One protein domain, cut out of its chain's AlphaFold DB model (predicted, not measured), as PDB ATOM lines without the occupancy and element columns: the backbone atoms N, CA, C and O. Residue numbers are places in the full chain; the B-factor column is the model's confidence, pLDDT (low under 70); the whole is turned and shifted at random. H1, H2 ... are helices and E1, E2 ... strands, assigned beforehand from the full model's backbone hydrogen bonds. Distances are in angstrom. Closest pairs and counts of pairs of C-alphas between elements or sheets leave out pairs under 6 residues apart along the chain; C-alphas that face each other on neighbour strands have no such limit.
ATOM      1  N   ASP A  94      34.587  90.976 305.211       87.12
ATOM      2  CA  ASP A  94      35.546  90.129 304.510       87.12
ATOM      3  C   ASP A  94      35.412  88.669 304.985       87.12
ATOM      4  O   ASP A  94      35.598  88.367 306.165       87.12
ATOM      5  N   ILE A  95      35.133  87.741 304.059       89.12
ATOM      6  CA  ILE A  95      35.065  86.293 304.333       89.12
ATOM      7  C   ILE A  95      36.037  85.554 303.407       89.12
ATOM      8  O   ILE A  95      35.931  85.646 302.183       89.12
ATOM      9  N   GLY A  96      36.976  84.793 303.977       78.44
ATOM     10  CA  GLY A  96      37.840  83.866 303.236       78.44
ATOM     11  C   GLY A  96      39.006  84.473 302.459       78.44
ATOM     12  O   GLY A  96      39.800  83.734 301.881       78.44
ATOM     13  N   ASN A  97      39.137  85.799 302.445       68.81
ATOM     14  CA  ASN A  97      40.261  86.495 301.821       68.81
ATOM     15  C   ASN A  97      40.591  87.830 302.519       68.81
ATOM     16  O   ASN A  97      40.605  88.869 301.859       68.81
ATOM     17  N   PRO A  98      40.827  87.851 303.844       63.31
ATOM     18  CA  PRO A  98      41.243  89.081 304.489       63.31
ATOM     19  C   PRO A  98      42.675  89.393 304.057       63.31
ATOM     20  O   PRO A  98      43.627  88.694 304.409       63.31
ATOM     21  N   VAL A  99      42.826  90.459 303.279       63.91
ATOM     22  CA  VAL A  99      44.118  91.132 303.152       63.91
ATOM     23  C   VAL A  99      44.406  91.746 304.521       63.91
ATOM     24  O   VAL A  99      43.508  92.320 305.140       63.91
ATOM     25  N   ARG A 100      45.633  91.611 305.038       63.12
ATOM     26  CA  ARG A 100      46.022  92.367 306.236       63.12
ATOM     27  C   ARG A 100      45.913  93.849 305.890       63.12
ATOM     28  O   ARG A 100      46.570  94.306 304.961       63.12
ATOM     29  N   ARG A 101      45.052  94.563 306.607       71.19
ATOM     30  CA  ARG A 101      44.882  96.003 306.453       71.19
ATOM     31  C   ARG A 101      45.016  96.652 307.817       71.19
ATOM     32  O   ARG A 101      44.468  96.158 308.805       71.19
ATOM     33  N   THR A 102      45.714  97.772 307.858       82.12
ATOM     34  CA  THR A 102      45.768  98.622 309.041       82.12
ATOM     35  C   THR A 102      44.479  99.435 309.098       82.12
ATOM     36  O   THR A 102      44.216 100.249 308.211       82.12
ATOM     37  N   VAL A 103      43.645  99.192 310.113       88.81
ATOM     38  CA  VAL A 103      42.412  99.961 310.342       88.81
ATOM     39  C   VAL A 103      42.788 101.357 310.833       88.81
ATOM     40  O   VAL A 103      43.484 101.487 311.837       88.81
ATOM     41  N   LEU A 104      42.324 102.388 310.127       93.50
ATOM     42  CA  LEU A 104      42.620 103.792 310.436       93.50
ATOM     43  C   LEU A 104      41.415 104.528 311.035       93.50
ATOM     44  O   LEU A 104      41.599 105.471 311.793       93.50
ATOM     45  N   ALA A 105      40.197 104.098 310.698       95.69
ATOM     46  CA  ALA A 105      38.932 104.597 311.240       95.69
ATOM     47  C   ALA A 105      37.828 103.536 311.005       95.69
ATOM     48  O   ALA A 105      38.079 102.545 310.307       95.69
ATOM     49  N   PRO A 106      36.602 103.685 311.545       95.25
ATOM     50  CA  PRO A 106      35.508 102.751 311.275       95.25
ATOM     51  C   PRO A 106      35.297 102.535 309.768       95.25
ATOM     52  O   PRO A 106      35.103 103.490 309.018       95.25
ATOM     53  N   ASN A 107      35.393 101.276 309.324       93.44
ATOM     54  CA  ASN A 107      35.297 100.859 307.917       93.44
ATOM     55  C   ASN A 107      36.268 101.558 306.943       93.44
ATOM     56  O   ASN A 107      36.034 101.565 305.736       93.44
ATOM     57  N   VAL A 108      37.387 102.079 307.455       94.38
ATOM     58  CA  VAL A 108      38.484 102.650 306.667       94.38
ATOM     59  C   VAL A 108      39.779 101.948 307.047       94.38
ATOM     60  O   VAL A 108      40.176 101.920 308.214       94.38
ATOM     61  N   ALA A 109      40.462 101.401 306.051       90.75
ATOM     62  CA  ALA A 109      41.738 100.731 306.232       90.75
ATOM     63  C   ALA A 109      42.662 100.988 305.034       90.75
ATOM     64  O   ALA A 109      42.207 101.421 303.974       90.75
ATOM     65  N   THR A 110      43.956 100.722 305.199       86.38
ATOM     66  CA  THR A 110      44.933 100.763 304.098       86.38
ATOM     67  C   THR A 110      44.549  99.764 302.993       86.38
ATOM     68  O   THR A 110      44.079  98.663 303.274       86.38
ATOM     69  N   ALA A 111      44.694 100.147 301.716       72.50
ATOM     70  CA  ALA A 111      44.205  99.342 300.586       72.50
ATOM     71  C   ALA A 111      45.125  98.154 300.242       72.50
ATOM     72  O   ALA A 111      44.656  97.019 300.151       72.50
ATOM     73  N   ASN A 112      46.424  98.413 300.057       67.62
ATOM     74  CA  ASN A 112      47.447  97.412 299.755       67.62
ATOM     75  C   ASN A 112      48.765  97.795 300.444       67.62
ATOM     76  O   ASN A 112      49.225  98.923 300.294       67.62
ATOM     77  N   GLU A 113      49.374  96.855 301.166       63.41
ATOM     78  CA  GLU A 113      50.677  97.024 301.837       63.41
ATOM     79  C   GLU A 113      51.818  96.328 301.060       63.41
ATOM     80  O   GLU A 113      52.940  96.199 301.547       63.41
ATOM     81  N   GLY A 114      51.540  95.854 299.837       65.56
ATOM     82  CA  GLY A 114      52.551  95.299 298.935       65.56
ATOM     83  C   GLY A 114      53.536  96.356 298.405       65.56
ATOM     84  O   GLY A 114      53.252  97.553 298.468       65.56
ATOM     85  N   PRO A 115      54.690  95.942 297.849       70.50
ATOM     86  CA  PRO A 115      55.697  96.877 297.350       70.50
ATOM     87  C   PRO A 115      55.132  97.836 296.296       70.50
ATOM     88  O   PRO A 115      54.455  97.405 295.361       70.50
ATOM     89  N   ASN A 116      55.483  99.121 296.394       73.44
ATOM     90  CA  ASN A 116      55.058 100.173 295.457       73.44
ATOM     91  C   ASN A 116      55.557  99.971 294.009       73.44
ATOM     92  O   ASN A 116      55.091 100.644 293.095       73.44
ATOM     93  N   THR A 117      56.482  99.035 293.787       76.69
ATOM     94  CA  THR A 117      56.989  98.639 292.467       76.69
ATOM     95  C   THR A 117      56.164  97.538 291.800       76.69
ATOM     96  O   THR A 117      56.406  97.219 290.634       76.69
ATOM     97  N   MET A 118      55.209  96.924 292.510       75.44
ATOM     98  CA  MET A 118      54.413  95.823 291.972       75.44
ATOM     99  C   MET A 118      53.094  96.317 291.368       75.44
ATOM    100  O   MET A 118      52.320  96.986 292.054       75.44
ATOM    101  N   PRO A 119      52.773  95.938 290.116       77.19
ATOM    102  CA  PRO A 119      51.489  96.281 289.530       77.19
ATOM    103  C   PRO A 119      50.362  95.497 290.210       77.19
ATOM    104  O   PRO A 119      50.460  94.283 290.419       77.19
ATOM    105  N   ILE A 120      49.255  96.186 290.485       85.88
ATOM    106  CA  ILE A 120      47.977  95.557 290.815       85.88
ATOM    107  C   ILE A 120      47.241  95.318 289.496       85.88
ATOM    108  O   ILE A 120      46.893  96.258 288.784       85.88
ATOM    109  N   PHE A 121      47.025  94.053 289.140       91.12
ATOM    110  CA  PHE A 121      46.329  93.720 287.898       91.12
ATOM    111  C   PHE A 121      44.823  94.022 287.985       91.12
ATOM    112  O   PHE A 121      44.244  93.875 289.066       91.12
ATOM    113  N   PRO A 122      44.161  94.367 286.863       93.44
ATOM    114  CA  PRO A 122      42.725  94.646 286.835       93.44
ATOM    115  C   PRO A 122      41.889  93.503 287.420       93.44
ATOM    116  O   PRO A 122      42.088  92.332 287.083       93.44
ATOM    117  N   HIS A 123      40.955  93.847 288.300       94.31
ATOM    118  CA  HIS A 123      40.083  92.902 288.987       94.31
ATOM    119  C   HIS A 123      38.803  93.588 289.468       94.31
ATOM    120  O   HIS A 123      38.711  94.814 289.485       94.31
ATOM    121  N   ASN A 124      37.831  92.785 289.895       95.19
ATOM    122  CA  ASN A 124      36.735  93.259 290.726       95.19
ATOM    123  C   ASN A 124      37.053  92.958 292.193       95.19
ATOM    124  O   ASN A 124      37.575  91.884 292.513       95.19
ATOM    125  N   GLU A 125      36.727  93.892 293.084       93.06
ATOM    126  CA  GLU A 125      36.869  93.695 294.530       93.06
ATOM    127  C   GLU A 125      36.045  92.462 294.941       93.06
ATOM    128  O   GLU A 125      34.862  92.353 294.612       93.06
ATOM    129  N   PHE A 126      36.694  91.472 295.564       91.75
ATOM    130  CA  PHE A 126      36.114  90.151 295.862       91.75
ATOM    131  C   PHE A 126      35.516  89.391 294.652       91.75
ATOM    132  O   PHE A 126      34.685  88.501 294.821       91.75
ATOM    133  N   GLY A 127      35.983  89.626 293.418       92.12
ATOM    134  CA  GLY A 127      35.476  88.942 292.213       92.12
ATOM    135  C   GLY A 127      35.731  87.425 292.135       92.12
ATOM    136  O   GLY A 127      35.233  86.759 291.227       92.12
ATOM    137  N   LEU A 128      36.468  86.865 293.099       91.31
ATOM    138  CA  LEU A 128      36.659  85.424 293.317       91.31
ATOM    139  C   LEU A 128      35.785  84.847 294.452       91.31
ATOM    140  O   LEU A 128      35.971  83.695 294.840       91.31
ATOM    141  N   SER A 129      34.835  85.629 294.971       92.88
ATOM    142  CA  SER A 129      33.901  85.258 296.037       92.88
ATOM    143  C   SER A 129      32.441  85.435 295.579       92.88
ATOM    144  O   SER A 129      32.141  86.302 294.754       92.88
ATOM    145  N   PRO A 130      31.488  84.628 296.084       92.81
ATOM    146  CA  PRO A 130      30.057  84.894 295.949       92.81
ATOM    147  C   PRO A 130      29.587  86.004 296.903       92.81
ATOM    148  O   PRO A 130      28.505  86.545 296.700       92.81
ATOM    149  N   HIS A 131      30.388  86.333 297.920       94.00
ATOM    150  CA  HIS A 131      30.181  87.428 298.860       94.00
ATOM    151  C   HIS A 131      31.156  88.555 298.512       94.00
ATOM    152  O   HIS A 131      32.351  88.440 298.775       94.00
ATOM    153  N   PHE A 132      30.655  89.602 297.862       93.81
ATOM    154  CA  PHE A 132      31.438  90.730 297.356       93.81
ATOM    155  C   PHE A 132      30.731  92.053 297.684       93.81
ATOM    156  O   PHE A 132      29.503  92.062 297.841       93.81
ATOM    157  N   PRO A 133      31.467  93.171 297.798       94.38
ATOM    158  CA  PRO A 133      30.865  94.464 298.073       94.38
ATOM    159  C   PRO A 133      30.088  94.979 296.857       94.38
ATOM    160  O   PRO A 133      30.493  94.796 295.710       94.38
ATOM    161  N   LYS A 179      36.393  78.594 287.833       94.44
ATOM    162  CA  LYS A 179      36.831  77.956 289.073       94.44
ATOM    163  C   LYS A 179      38.024  78.722 289.640       94.44
ATOM    164  O   LYS A 179      39.060  78.849 288.984       94.44
ATOM    165  N   TYR A 180      37.885  79.169 290.881       92.94
ATOM    166  CA  TYR A 180      38.964  79.733 291.686       92.94
ATOM    167  C   TYR A 180      39.370  78.723 292.747       92.94
ATOM    168  O   TYR A 180      38.500  78.119 293.368       92.94
ATOM    169  N   GLN A 181      40.674  78.539 292.941       90.88
ATOM    170  CA  GLN A 181      41.231  77.650 293.955       90.88
ATOM    171  C   GLN A 181      42.289  78.406 294.754       90.88
ATOM    172  O   GLN A 181      43.221  78.972 294.177       90.88
ATOM    173  N   LEU A 182      42.118  78.417 296.071       89.75
ATOM    174  CA  LEU A 182      43.007  79.030 297.046       89.75
ATOM    175  C   LEU A 182      43.576  77.940 297.951       89.75
ATOM    176  O   LEU A 182      42.888  76.975 298.294       89.75
ATOM    177  N   PHE A 183      44.844  78.097 298.307       89.44
ATOM    178  CA  PHE A 183      45.559  77.193 299.192       89.44
ATOM    179  C   PHE A 183      46.065  77.979 300.397       89.44
ATOM    180  O   PHE A 183      46.714  79.014 300.232       89.44
ATOM    181  N   HIS A 184      45.757  77.475 301.584       89.38
ATOM    182  CA  HIS A 184      46.032  78.105 302.864       89.38
ATOM    183  C   HIS A 184      46.910  77.161 303.695       89.38
ATOM    184  O   HIS A 184      46.383  76.262 304.358       89.38
ATOM    185  N   PRO A 185      48.243  77.315 303.647       88.56
ATOM    186  CA  PRO A 185      49.134  76.503 304.463       88.56
ATOM    187  C   PRO A 185      48.950  76.843 305.945       88.56
ATOM    188  O   PRO A 185      48.793  78.014 306.303       88.56
ATOM    189  N   SER A 186      48.988  75.837 306.818       85.94
ATOM    190  CA  SER A 186      48.831  76.045 308.268       85.94
ATOM    191  C   SER A 186      49.987  76.822 308.901       85.94
ATOM    192  O   SER A 186      49.796  77.527 309.892       85.94
ATOM    193  N   HIS A 187      51.168  76.772 308.288       76.88
ATOM    194  CA  HIS A 187      52.336  77.551 308.688       76.88
ATOM    195  C   HIS A 187      52.703  78.554 307.591       76.88
ATOM    196  O   HIS A 187      52.744  78.212 306.410       76.88
ATOM    197  N   GLN A 188      52.970  79.807 307.970       61.31
ATOM    198  CA  GLN A 188      53.366  80.850 307.021       61.31
ATOM    199  C   GLN A 188      54.862  80.763 306.702       61.31
ATOM    200  O   GLN A 188      55.675  80.895 307.619       61.31
ATOM    201  N   PRO A 189      55.267  80.683 305.424       49.69
ATOM    202  CA  PRO A 189      56.486  81.346 305.001       49.69
ATOM    203  C   PRO A 189      56.243  82.859 305.065       49.69
ATOM    204  O   PRO A 189      55.216  83.349 304.597       49.69
ATOM    205  N   THR A 190      57.188  83.607 305.627       47.41
ATOM    206  CA  THR A 190      57.074  85.037 305.980       47.41
ATOM    207  C   THR A 190      56.744  85.995 304.823       47.41
ATOM    208  O   THR A 190      56.518  87.171 305.078       47.41
ATOM    209  N   ASN A 191      56.697  85.520 303.571       43.28
ATOM    210  CA  ASN A 191      56.645  86.350 302.362       43.28
ATOM    211  C   ASN A 191      55.560  85.935 301.340       43.28
ATOM    212  O   ASN A 191      55.649  86.341 300.182       43.28
ATOM    213  N   SER A 192      54.563  85.124 301.717       41.88
ATOM    214  CA  SER A 192      53.517  84.699 300.770       41.88
ATOM    215  C   SER A 192      52.282  85.609 300.806       41.88
ATOM    216  O   SER A 192      51.836  85.970 301.894       41.88
ATOM    217  N   PRO A 193      51.649  85.924 299.656       45.09
ATOM    218  CA  PRO A 193      50.320  86.543 299.630       45.09
ATOM    219  C   PRO A 193      49.209  85.595 300.124       45.09
ATOM    220  O   PRO A 193      48.063  86.016 300.263       45.09
ATOM    221  N   GLY A 194      49.516  84.311 300.351       53.38
ATOM    222  CA  GLY A 194      48.586  83.347 300.931       53.38
ATOM    223  C   GLY A 194      48.366  83.579 302.428       53.38
ATOM    224  O   GLY A 194      49.306  83.803 303.188       53.38
ATOM    225  N   THR A 195      47.116  83.483 302.866       74.44
ATOM    226  CA  THR A 195      46.722  83.501 304.279       74.44
ATOM    227  C   THR A 195      46.649  82.078 304.833       74.44
ATOM    228  O   THR A 195      46.288  81.148 304.117       74.44
ATOM    229  N   THR A 196      46.982  81.885 306.110       87.75
ATOM    230  CA  THR A 196      46.696  80.634 306.844       87.75
ATOM    231  C   THR A 196      45.188  80.368 306.919       87.75
ATOM    232  O   THR A 196      44.400  81.310 306.766       87.75
ATOM    233  N   PRO A 197      44.751  79.132 307.240       91.44
ATOM    234  CA  PRO A 197      43.336  78.844 307.474       91.44
ATOM    235  C   PRO A 197      42.717  79.767 308.534       91.44
ATOM    236  O   PRO A 197      41.595  80.241 308.361       91.44
ATOM    237  N   LEU A 198      43.468  80.078 309.597       89.75
ATOM    238  CA  LEU A 198      43.009  80.938 310.692       89.75
ATOM    239  C   LEU A 198      42.916  82.407 310.285       89.75
ATOM    240  O   LEU A 198      41.971  83.091 310.659       89.75
ATOM    241  N   GLN A 199      43.857  82.895 309.479       87.12
ATOM    242  CA  GLN A 199      43.736  84.236 308.918       87.12
ATOM    243  C   GLN A 199      42.521  84.322 307.996       87.12
ATOM    244  O   GLN A 199      41.774  85.279 308.102       87.12
ATOM    245  N   ALA A 200      42.292  83.328 307.131       88.88
ATOM    246  CA  ALA A 200      41.216  83.368 306.144       88.88
ATOM    247  C   ALA A 200      39.806  83.167 306.730       88.88
ATOM    248  O   ALA A 200      38.867  83.843 306.311       88.88
ATOM    249  N   TYR A 201      39.661  82.238 307.679       93.00
ATOM    250  CA  TYR A 201      38.368  81.735 308.164       93.00
ATOM    251  C   TYR A 201      38.328  81.550 309.693       93.00
ATOM    252  O   TYR A 201      37.410  80.936 310.224       93.00
ATOM    253  N   GLY A 202      39.318  82.050 310.433       90.38
ATOM    254  CA  GLY A 202      39.449  81.836 311.879       90.38
ATOM    255  C   GLY A 202      38.801  82.904 312.757       90.38
ATOM    256  O   GLY A 202      39.159  83.001 313.924       90.38
ATOM    257  N   ARG A 203      37.859  83.710 312.243       88.12
ATOM    258  CA  ARG A 203      37.271  84.861 312.965       88.12
ATOM    259  C   ARG A 203      36.754  84.517 314.372       88.12
ATOM    260  O   ARG A 203      36.803  85.360 315.261       88.12
ATOM    261  N   THR A 204      36.222  83.312 314.559       91.94
ATOM    262  CA  THR A 204      35.621  82.842 315.822       91.94
ATOM    263  C   THR A 204      36.505  81.852 316.591       91.94
ATOM    264  O   THR A 204      36.089  81.332 317.634       91.94
ATOM    265  N   VAL A 205      37.705  81.566 316.077       91.88
ATOM    266  CA  VAL A 205      38.675  80.648 316.683       91.88
ATOM    267  C   VAL A 205      39.357  81.328 317.868       91.88
ATOM    268  O   VAL A 205      39.715  82.501 317.805       91.88
ATOM    269  N   LEU A 206      39.521  80.577 318.953       92.19
ATOM    270  CA  LEU A 206      40.243  80.977 320.155       92.19
ATOM    271  C   LEU A 206      41.548  80.187 320.252       92.19
ATOM    272  O   LEU A 206      41.588  79.015 319.881       92.19
ATOM    273  N   ASP A 207      42.580  80.785 320.850       88.38
ATOM    274  CA  ASP A 207      43.882  80.129 321.060       88.38
ATOM    275  C   ASP A 207      43.786  78.844 321.908       88.38
ATOM    276  O   ASP A 207      44.666  77.989 321.866       88.38
ATOM    277  N   THR A 208      42.711  78.703 322.686       94.50
ATOM    278  CA  THR A 208      42.433  77.551 323.556       94.50
ATOM    279  C   THR A 208      41.584  76.468 322.893       94.50
ATOM    280  O   THR A 208      41.308  75.450 323.528       94.50
ATOM    281  N   ASP A 209      41.092  76.686 321.669       94.88
ATOM    282  CA  ASP A 209      40.254  75.699 320.991       94.88
ATOM    283  C   ASP A 209      41.078  74.448 320.629       94.88
ATOM    284  O   ASP A 209      42.173  74.566 320.072       94.88
ATOM    285  N   PRO A 210      40.565  73.229 320.875       96.81
ATOM    286  CA  PRO A 210      41.192  72.023 320.348       96.81
ATOM    287  C   PRO A 210      41.027  71.947 318.818       96.81
ATOM    288  O   PRO A 210      40.120  72.546 318.236       96.81
ATOM    289  N   ILE A 211      41.913  71.204 318.145       95.19
ATOM    290  CA  ILE A 211      42.037  71.180 316.672       95.19
ATOM    291  C   ILE A 211      40.723  70.846 315.950       95.19
ATOM    292  O   ILE A 211      40.429  71.417 314.900       95.19
ATOM    293  N   ASP A 212      39.921  69.930 316.486       95.94
ATOM    294  CA  ASP A 212      38.617  69.562 315.931       95.94
ATOM    295  C   ASP A 212      37.612  70.723 315.991       95.94
ATOM    296  O   ASP A 212      36.897  70.975 315.018       95.94
ATOM    297  N   ILE A 213      37.622  71.490 317.084       97.75
ATOM    298  CA  ILE A 213      36.811  72.701 317.241       97.75
ATOM    299  C   ILE A 213      37.313  73.818 316.325       97.75
ATOM    300  O   ILE A 213      36.495  74.478 315.682       97.75
ATOM    301  N   ILE A 214      38.634  73.983 316.186       95.88
ATOM    302  CA  ILE A 214      39.227  74.919 315.218       95.88
ATOM    303  C   ILE A 214      38.723  74.606 313.808       95.88
ATOM    304  O   ILE A 214      38.182  75.491 313.142       95.88
ATOM    305  N   ARG A 215      38.841  73.348 313.354       96.69
ATOM    306  CA  ARG A 215      38.342  72.942 312.030       96.69
ATOM    307  C   ARG A 215      36.852  73.223 311.896       96.69
ATOM    308  O   ARG A 215      36.451  73.843 310.920       96.69
ATOM    309  N   SER A 216      36.044  72.842 312.884       97.94
ATOM    310  CA  SER A 216      34.595  73.071 312.859       97.94
ATOM    311  C   SER A 216      34.233  74.552 312.668       97.94
ATOM    312  O   SER A 216      33.392  74.878 311.826       97.94
ATOM    313  N   LYS A 217      34.916  75.459 313.380       97.06
ATOM    314  CA  LYS A 217      34.727  76.914 313.269       97.06
ATOM    315  C   LYS A 217      35.171  77.469 311.912       97.06
ATOM    316  O   LYS A 217      34.411  78.207 311.291       97.06
ATOM    317  N   VAL A 218      36.345  77.064 311.418       96.19
ATOM    318  CA  VAL A 218      36.829  77.431 310.070       96.19
ATOM    319  C   VAL A 218      35.823  76.981 309.010       96.19
ATOM    320  O   VAL A 218      35.430  77.756 308.142       96.19
ATOM    321  N   GLU A 219      35.341  75.743 309.087       97.56
ATOM    322  CA  GLU A 219      34.354  75.232 308.139       97.56
ATOM    323  C   GLU A 219      33.004  75.946 308.241       97.56
ATOM    324  O   GLU A 219      32.310  76.090 307.235       97.56
ATOM    325  N   ALA A 220      32.593  76.381 309.435       97.38
ATOM    326  CA  ALA A 220      31.391  77.192 309.603       97.38
ATOM    327  C   ALA A 220      31.510  78.525 308.849       97.38
ATOM    328  O   ALA A 220      30.559  78.909 308.169       97.38
ATOM    329  N   GLU A 221      32.680  79.168 308.875       95.50
ATOM    330  CA  GLU A 221      32.952  80.373 308.081       95.50
ATOM    331  C   GLU A 221      32.956  80.087 306.573       95.50
ATOM    332  O   GLU A 221      32.320  80.816 305.812       95.50
ATOM    333  N   ILE A 222      33.578  78.989 306.121       96.38
ATOM    334  CA  ILE A 222      33.555  78.598 304.697       96.38
ATOM    335  C   ILE A 222      32.113  78.365 304.216       96.38
ATOM    336  O   ILE A 222      31.756  78.797 303.120       96.38
ATOM    337  N   ARG A 223      31.252  77.746 305.038       96.88
ATOM    338  CA  ARG A 223      29.833  77.498 304.708       96.88
ATOM    339  C   ARG A 223      29.014  78.777 304.496       96.88
ATOM    340  O   ARG A 223      27.956  78.706 303.874       96.88
ATOM    341  N   ARG A 224      29.492  79.943 304.947       95.69
ATOM    342  CA  ARG A 224      28.869  81.249 304.654       95.69
ATOM    343  C   ARG A 224      29.023  81.646 303.180       95.69
ATOM    344  O   ARG A 224      28.289  82.507 302.701       95.69
ATOM    345  N   LEU A 225      29.947  81.012 302.454       95.56
ATOM    346  CA  LEU A 225      30.141  81.166 301.015       95.56
ATOM    347  C   LEU A 225      29.436  80.002 300.286       95.56
ATOM    348  O   LEU A 225      29.984  78.902 300.211       95.56
ATOM    349  N   PRO A 226      28.239  80.205 299.705       94.19
ATOM    350  CA  PRO A 226      27.371  79.108 299.248       94.19
ATOM    351  C   PRO A 226      27.955  78.253 298.114       94.19
ATOM    352  O   PRO A 226      27.516  77.127 297.893       94.19
ATOM    353  N   THR A 227      28.930  78.779 297.374       94.38
ATOM    354  CA  THR A 227      29.606  78.078 296.273       94.38
ATOM    355  C   THR A 227      30.925  77.430 296.686       94.38
ATOM    356  O   THR A 227      31.578  76.804 295.846       94.38
ATOM    357  N   ALA A 228      31.335  77.591 297.945       95.62
ATOM    358  CA  ALA A 228      32.599  77.082 298.435       95.62
ATOM    359  C   ALA A 228      32.572  75.574 298.658       95.62
ATOM    360  O   ALA A 228      31.632  74.999 299.204       95.62
ATOM    361  N   LYS A 229      33.667  74.945 298.255       96.50
ATOM    362  CA  LYS A 229      34.051  73.587 298.614       96.50
ATOM    363  C   LYS A 229      35.447  73.651 299.205       96.50
ATOM    364  O   LYS A 229      36.213  74.554 298.868       96.50
ATOM    365  N   TRP A 230      35.764  72.715 300.081       97.44
ATOM    366  CA  TRP A 230      37.060  72.688 300.731       97.44
ATOM    367  C   TRP A 230      37.492  71.269 301.055       97.44
ATOM    368  O   TRP A 230      36.668  70.354 301.122       97.44
ATOM    369  N   GLU A 231      38.785  71.114 301.289       97.31
ATOM    370  CA  GLU A 231      39.344  69.932 301.921       97.31
ATOM    371  C   GLU A 231      40.541  70.306 302.797       97.31
ATOM    372  O   GLU A 231      41.227  71.305 302.556       97.31
ATOM    373  N   TRP A 232      40.769  69.488 303.819       96.94
ATOM    374  CA  TRP A 232      41.980  69.535 304.621       96.94
ATOM    375  C   TRP A 232      42.993  68.548 304.042       96.94
ATOM    376  O   TRP A 232      42.684  67.373 303.844       96.94
ATOM    377  N   GLU A 233      44.199  69.028 303.778       94.69
ATOM    378  CA  GLU A 233      45.313  68.285 303.192       94.69
ATOM    379  C   GLU A 233      46.509  68.294 304.156       94.69
ATOM    380  O   GLU A 233      46.533  69.041 305.133       94.69
ATOM    381  N   ASN A 234      47.523  67.467 303.895       93.19
ATOM    382  CA  ASN A 234      48.809  67.498 304.610       93.19
ATOM    383  C   ASN A 234      48.711  67.425 306.150       93.19
ATOM    384  O   ASN A 234      49.544  68.000 306.851       93.19
ATOM    385  N   ILE A 235      47.710  66.717 306.683       95.06
ATOM    386  CA  ILE A 235      47.569  66.483 308.125       95.06
ATOM    387  C   ILE A 235      48.654  65.500 308.573       95.06
ATOM    388  O   ILE A 235      48.751  64.388 308.050       95.06
ATOM    389  N   SER A 236      49.451  65.897 309.559       94.75
ATOM    390  CA  SER A 236      50.531  65.080 310.119       94.75
ATOM    391  C   SER A 236      50.741  65.402 311.605       94.75
ATOM    392  O   SER A 236      50.157  66.368 312.103       94.75
ATOM    393  N   PRO A 237      51.574  64.639 312.342       93.38
ATOM    394  CA  PRO A 237      51.942  64.991 313.718       93.38
ATOM    395  C   PRO A 237      52.520  66.409 313.864       93.38
ATOM    396  O   PRO A 237      52.262  67.060 314.876       93.38
ATOM    397  N   ASP A 238      53.225  66.892 312.835       90.31
ATOM    398  CA  ASP A 238      53.853  68.221 312.789       90.31
ATOM    399  C   ASP A 238      52.940  69.303 312.178       90.31
ATOM    400  O   ASP A 238      53.219  70.489 312.307       90.31
ATOM    401  N   ASN A 239      51.831  68.910 311.537       91.31
ATOM    402  CA  ASN A 239      50.798  69.794 310.987       91.31
ATOM    403  C   ASN A 239      49.409  69.281 311.388       91.31
ATOM    404  O   ASN A 239      48.636  68.777 310.567       91.31
ATOM    405  N   GLN A 240      49.103  69.361 312.683       93.12
ATOM    406  CA  GLN A 240      47.883  68.756 313.226       93.12
ATOM    407  C   GLN A 240      46.608  69.422 312.709       93.12
ATOM    408  O   GLN A 240      45.593  68.738 312.576       93.12
ATOM    409  N   LEU A 241      46.650  70.723 312.387       93.12
ATOM    410  CA  LEU A 241      45.531  71.438 311.768       93.12
ATOM    411  C   LEU A 241      45.330  71.001 310.308       93.12
ATOM    412  O   LEU A 241      44.191  70.763 309.897       93.12
ATOM    413  N   GLY A 242      46.418  70.774 309.571       94.38
ATOM    414  CA  GLY A 242      46.406  70.480 308.140       94.38
ATOM    415  C   GLY A 242      46.355  71.753 307.301       94.38
ATOM    416  O   GLY A 242      45.946  72.812 307.768       94.38
ATOM    417  N   ASP A 243      46.755  71.661 306.045       92.75
ATOM    418  CA  ASP A 243      46.589  72.753 305.093       92.75
ATOM    419  C   ASP A 243      45.156  72.764 304.563       92.75
ATOM    420  O   ASP A 243      44.526  71.716 304.433       92.75
ATOM    421  N   LEU A 244      44.624  73.939 304.248       94.06
ATOM    422  CA  LEU A 244      43.258  74.077 303.756       94.06
ATOM    423  C   LEU A 244      43.271  74.465 302.280       94.06
ATOM    424  O   LEU A 244      43.808  75.507 301.898       94.06
ATOM    425  N   ARG A 245      42.606  73.667 301.448       93.31
ATOM    426  CA  ARG A 245      42.299  74.035 300.065       93.31
ATOM    427  C   ARG A 245      40.835  74.425 299.973       93.31
ATOM    428  O   ARG A 245      39.974  73.645 300.359       93.31
ATOM    429  N   VAL A 246      40.545  75.612 299.439       94.19
ATOM    430  CA  VAL A 246      39.175  76.087 299.187       94.19
ATOM    431  C   VAL A 246      39.023  76.406 297.710       94.19
ATOM    432  O   VAL A 246      39.870  77.074 297.117       94.19
ATOM    433  N   TRP A 247      37.939  75.953 297.090       93.88
ATOM    434  CA  TRP A 247      37.629  76.299 295.709       93.88
ATOM    435  C   TRP A 247      36.151  76.569 295.501       93.88
ATOM    436  O   TRP A 247      35.286  76.030 296.189       93.88
ATOM    437  N   GLN A 248      35.865  77.407 294.512       93.62
ATOM    438  CA  GLN A 248      34.507  77.796 294.158       93.62
ATOM    439  C   GLN A 248      34.376  77.903 292.646       93.62
ATOM    440  O   GLN A 248      35.351  78.214 291.963       93.62
ATOM    441  N   VAL A 249      33.169  77.672 292.130       94.50
ATOM    442  CA  VAL A 249      32.819  77.974 290.738       94.50
ATOM    443  C   VAL A 249      31.851  79.145 290.739       94.50
ATOM    444  O   VAL A 249      30.792  79.065 291.356       94.50
ATOM    445  N   LEU A 250      32.224  80.222 290.056       95.38
ATOM    446  CA  LEU A 250      31.469  81.469 290.008       95.38
ATOM    447  C   LEU A 250      31.132  81.848 288.562       95.38
ATOM    448  O   LEU A 250      31.877  81.490 287.647       95.38
ATOM    449  N   PRO A 251      30.042  82.598 288.328       95.56
ATOM    450  CA  PRO A 251      29.779  83.184 287.019       95.56
ATOM    451  C   PRO A 251      30.949  84.067 286.572       95.56
ATOM    452  O   PRO A 251      31.445  84.875 287.356       95.56
ATOM    453  N   ASN A 267      37.740  87.716 288.374       94.19
ATOM    454  CA  ASN A 267      39.187  87.914 288.535       94.19
ATOM    455  C   ASN A 267      40.029  87.081 287.551       94.19
ATOM    456  O   ASN A 267      41.149  86.690 287.875       94.19
ATOM    457  N   CYS A 268      39.518  86.737 286.362       94.25
ATOM    458  CA  CYS A 268      40.279  85.886 285.439       94.25
ATOM    459  C   CYS A 268      41.567  86.562 284.953       94.25
ATOM    460  O   CYS A 268      42.616  85.923 284.928       94.25
ATOM    461  N   VAL A 269      41.504  87.863 284.651       93.69
ATOM    462  CA  VAL A 269      42.648  88.656 284.177       93.69
ATOM    463  C   VAL A 269      43.736  88.721 285.244       93.69
ATOM    464  O   VAL A 269      44.871  88.323 284.983       93.69
ATOM    465  N   SER A 270      43.398  89.146 286.464       92.69
ATOM    466  CA  SER A 270      44.380  89.246 287.546       92.69
ATOM    467  C   SER A 270      44.979  87.893 287.928       92.69
ATOM    468  O   SER A 270      46.182  87.817 288.170       92.69
ATOM    469  N   ARG A 271      44.200  86.803 287.945       92.69
ATOM    470  CA  ARG A 271      44.738  85.456 288.212       92.69
ATOM    471  C   ARG A 271      45.662  84.969 287.101       92.69
ATOM    472  O   ARG A 271      46.701  84.393 287.407       92.69
ATOM    473  N   PHE A 272      45.314  85.214 285.841       93.88
ATOM    474  CA  PHE A 272      46.136  84.823 284.699       93.88
ATOM    475  C   PHE A 272      47.464  85.590 284.653       93.88
ATOM    476  O   PHE A 272      48.521  84.980 284.527       93.88
ATOM    477  N   LEU A 273      47.429  86.914 284.832       93.69
ATOM    478  CA  LEU A 273      48.635  87.749 284.824       93.69
ATOM    479  C   LEU A 273      49.548  87.471 286.027       93.69
ATOM    480  O   LEU A 273      50.767  87.422 285.865       93.69
ATOM    481  N   ASN A 274      48.979  87.208 287.209       90.88
ATOM    482  CA  ASN A 274      49.765  86.734 288.348       90.88
ATOM    483  C   ASN A 274      50.431  85.385 288.046       90.88
ATOM    484  O   ASN A 274      51.614  85.225 288.324       90.88
ATOM    485  N   ALA A 275      49.719  84.438 287.426       92.62
ATOM    486  CA  ALA A 275      50.300  83.142 287.082       92.62
ATOM    487  C   ALA A 275      51.406  83.240 286.013       92.62
ATOM    488  O   ALA A 275      52.409  82.537 286.111       92.62
ATOM    489  N   ILE A 276      51.281  84.145 285.033       93.94
ATOM    490  CA  ILE A 276      52.374  84.460 284.095       93.94
ATOM    491  C   ILE A 276      53.601  84.954 284.858       93.94
ATOM    492  O   ILE A 276      54.696  84.432 284.663       93.94
ATOM    493  N   ARG A 277      53.415  85.950 285.733       91.31
ATOM    494  CA  ARG A 277      54.512  86.574 286.480       91.31
ATOM    495  C   ARG A 277      55.265  85.567 287.349       91.31
ATOM    496  O   ARG A 277      56.483  85.639 287.450       91.31
ATOM    497  N   GLU A 278      54.541  84.643 287.969       91.19
ATOM    498  CA  GLU A 278      55.108  83.650 288.884       91.19
ATOM    499  C   GLU A 278      55.588  82.372 288.174       91.19
ATOM    500  O   GLU A 278      56.152  81.490 288.820       91.19
ATOM    501  N   GLY A 279      55.390  82.257 286.853       94.44
ATOM    502  CA  GLY A 279      55.757  81.062 286.088       94.44
ATOM    503  C   GLY A 279      54.895  79.840 286.423       94.44
ATOM    504  O   GLY A 279      55.374  78.712 286.372       94.44
ATOM    505  N   THR A 280      53.629  80.054 286.786       94.62
ATOM    506  CA  THR A 280      52.716  79.037 287.331       94.62
ATOM    507  C   THR A 280      51.499  78.780 286.443       94.62
ATOM    508  O   THR A 280      50.435  78.414 286.941       94.62
ATOM    509  N   LEU A 281      51.623  78.971 285.124       93.56
ATOM    510  CA  LEU A 281      50.545  78.666 284.171       93.56
ATOM    511  C   LEU A 281      50.286  77.166 284.002       93.56
ATOM    512  O   LEU A 281      49.156  76.779 283.720       93.56
ATOM    513  N   GLU A 282      51.311  76.340 284.198       91.75
ATOM    514  CA  GLU A 282      51.253  74.894 283.996       91.75
ATOM    515  C   GLU A 282      51.307  74.138 285.322       91.75
ATOM    516  O   GLU A 282      51.850  74.624 286.319       91.75
ATOM    517  N   HIS A 283      50.760  72.920 285.333       89.00
ATOM    518  CA  HIS A 283      50.853  72.023 286.483       89.00
ATOM    519  C   HIS A 283      52.330  71.818 286.888       89.00
ATOM    520  O   HIS A 283      53.160  71.562 286.014       89.00
ATOM    521  N   PRO A 284      52.686  71.881 288.190       91.38
ATOM    522  CA  PRO A 284      51.813  71.850 289.373       91.38
ATOM    523  C   PRO A 284      51.325  73.221 289.871       91.38
ATOM    524  O   PRO A 284      50.855  73.321 291.002       91.38
ATOM    525  N   TYR A 285      51.429  74.274 289.054       92.25
ATOM    526  CA  TYR A 285      51.053  75.654 289.386       92.25
ATOM    527  C   TYR A 285      51.818  76.225 290.589       92.25
ATOM    528  O   TYR A 285      51.285  77.030 291.358       92.25
ATOM    529  N   ARG A 286      53.070  75.785 290.764       90.75
ATOM    530  CA  ARG A 286      53.968  76.250 291.823       90.75
ATOM    531  C   ARG A 286      55.150  77.002 291.242       90.75
ATOM    532  O   ARG A 286      55.721  76.561 290.250       90.75
ATOM    533  N   ASN A 287      55.503  78.121 291.862       89.12
ATOM    534  CA  ASN A 287      56.676  78.891 291.460       89.12
ATOM    535  C   ASN A 287      57.965  78.261 292.025       89.12
ATOM    536  O   ASN A 287      57.924  77.273 292.762       89.12
ATOM    537  N   GLY A 288      59.122  78.861 291.732       85.75
ATOM    538  CA  GLY A 288      60.422  78.385 292.229       85.75
ATOM    539  C   GLY A 288      60.578  78.388 293.759       85.75
ATOM    540  O   GLY A 288      61.507  77.772 294.273       85.75
ATOM    541  N   ARG A 289      59.669  79.044 294.494       86.69
ATOM    542  CA  ARG A 289      59.600  79.044 295.966       86.69
ATOM    543  C   ARG A 289      58.624  77.994 296.514       86.69
ATOM    544  O   ARG A 289      58.452  77.892 297.723       86.69
ATOM    545  N   GLY A 290      57.970  77.226 295.643       84.00
ATOM    546  CA  GLY A 290      56.973  76.223 296.010       84.00
ATOM    547  C   GLY A 290      55.577  76.786 296.293       84.00
ATOM    548  O   GLY A 290      54.692  76.022 296.678       84.00
ATOM    549  N   GLU A 291      55.334  78.082 296.089       82.94
ATOM    550  CA  GLU A 291      54.040  78.718 296.361       82.94
ATOM    551  C   GLU A 291      53.013  78.343 295.293       82.94
ATOM    552  O   GLU A 291      53.301  78.423 294.101       82.94
ATOM    553  N   TYR A 292      51.806  77.956 295.711       86.62
ATOM    554  CA  TYR A 292      50.735  77.536 294.806       86.62
ATOM    555  C   TYR A 292      49.924  78.739 294.299       86.62
ATOM    556  O   TYR A 292      49.113  79.304 295.034       86.62
ATOM    557  N   ILE A 293      50.135  79.134 293.040       88.00
ATOM    558  CA  ILE A 293      49.560  80.353 292.442       88.00
ATOM    559  C   ILE A 293      48.914  80.008 291.089       88.00
ATOM    560  O   ILE A 293      49.411  80.404 290.037       88.00
ATOM    561  N   PRO A 294      47.810  79.244 291.062       90.69
ATOM    562  CA  PRO A 294      47.194  78.846 289.804       90.69
ATOM    563  C   PRO A 294      46.494  80.020 289.103       90.69
ATOM    564  O   PRO A 294      45.972  80.923 289.783       90.69
ATOM    565  N   PRO A 295      46.370  79.984 287.763       92.25
ATOM    566  CA  PRO A 295      45.393  80.813 287.070       92.25
ATOM    567  C   PRO A 295      43.968  80.423 287.509       92.25
ATOM    568  O   PRO A 295      43.750  79.452 288.236       92.25
ATOM    569  N   CYS A 296      42.957  81.177 287.078       89.31
ATOM    570  CA  CYS A 296      41.592  80.660 287.158       89.31
ATOM    571  C   CYS A 296      41.409  79.531 286.134       89.31
ATOM    572  O   CYS A 296      41.970  79.584 285.038       89.31
ATOM    573  N   PHE A 297      40.571  78.551 286.455       86.25
ATOM    574  CA  PHE A 297      40.250  77.463 285.535       86.25
ATOM    575  C   PHE A 297      38.871  77.679 284.922       86.25
ATOM    576  O   PHE A 297      37.970  78.224 285.560       86.25
ATOM    577  N   VAL A 298      38.668  77.195 283.702       77.88
ATOM    578  CA  VAL A 298      37.315  77.043 283.165       77.88
ATOM    579  C   VAL A 298      36.683  75.829 283.847       77.88
ATOM    580  O   VAL A 298      37.281  74.754 283.898       77.88
ATOM    581  N   SER A 299      35.487  75.990 284.413       60.09
ATOM    582  CA  SER A 299      34.825  74.883 285.107       60.09
ATOM    583  C   SER A 299      34.254  73.893 284.094       60.09
ATOM    584  O   SER A 299      33.234  74.145 283.465       60.09
ATOM    585  N   PHE A 300      34.868  72.719 283.966       55.38
ATOM    586  CA  PHE A 300      34.284  71.597 283.226       55.38
ATOM    587  C   PHE A 300      33.337  70.757 284.088       55.38
ATOM    588  O   PHE A 300      33.250  69.555 283.879       55.38
ATOM    589  N   GLY A 301      32.652  71.336 285.083       41.75
ATOM    590  CA  GLY A 301      31.583  70.661 285.837       41.75
ATOM    591  C   GLY A 301      31.921  69.277 286.421       41.75
ATOM    592  O   GLY A 301      31.012  68.534 286.787       41.75
ATOM    593  N   ARG A 302      33.199  68.896 286.504       34.91
ATOM    594  CA  ARG A 302      33.651  67.599 287.002       34.91
ATOM    595  C   ARG A 302      34.561  67.810 288.201       34.91
ATOM    596  O   ARG A 302      35.288  68.798 288.269       34.91
ATOM    597  N   ARG A 303      34.333  66.904 289.150       34.91
ATOM    598  CA  ARG A 303      34.731  66.910 290.557       34.91
ATOM    599  C   ARG A 303      36.216  67.166 290.734       34.91
ATOM    600  O   ARG A 303      36.990  66.572 289.957       34.91
TER     601      ARG A 303
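Overview. This is residues 94 to 133, 179 to 251 and 267 to 303 of the 303 residues of the protein "TauD domain-containing protein" of Podospora comata (UniProt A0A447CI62). What is the picture? Little regular structure: amid long loops, a small antiparallel sheet, E2 E4 E3, has H1 over E2 and H2 grazing it, with H3 off the sheet and E1 farthest out. What is printed? 150 residues, in order E1 E2 H1 H2 E3 E4 H3, are mixed in class, with 51 in named elements. They are compact, radius of gyration of the C-alphas 15.8 A, spanning 43 by 40 by 31 A.

Arrangement. How is the sheet paired? Inner E4, residues 243 to 250, is antiparallel to E2, residues 179 to 184, with N 182 and O 246 2.8 A apart. It forms a hairpin with E3, residues 228 to 233, with N 231 and O 245 2.9 A apart. Where are the helices? H1, residues 197 to 201, is on the sheet, height 9.0 A. H2, residues 211 to 222, touches H1 with residues 217 to 222 alone; the closest C-alphas, of Tyr 201 and Val 218, are 5.0 A apart. E2, H1 H2, E3 form a split strand-helix-strand unit, E4 between its strands, with a right-handed crossover. H3, residues 268 to 278, is not on the sheet; in H1, H2 and H3 every O i to N i+4 pair is within hydrogen-bond range.

Along the chain. Where is E1? E1, residues 103 to 105, begins at C-alpha 103 (42.412, 99.961, 310.342). How long are the others? E4 measures 23.1 A, E2 16.6 A, H2 16.4 A, and H3 15.4 A, ending at C-alpha 278 (55.108, 83.650, 288.884).

Size, cuts and confidence. Where are the cuts? Residues 134 to 178 and 252 to 266 are not printed; the C-alpha gaps are 19.7 A and 10.6 A. What is long or uncertain? The link E2 to H1 is long; pLDDT is under 70 at residues 97 to 100, 112 to 114, 188 to 194 and 299 to 303.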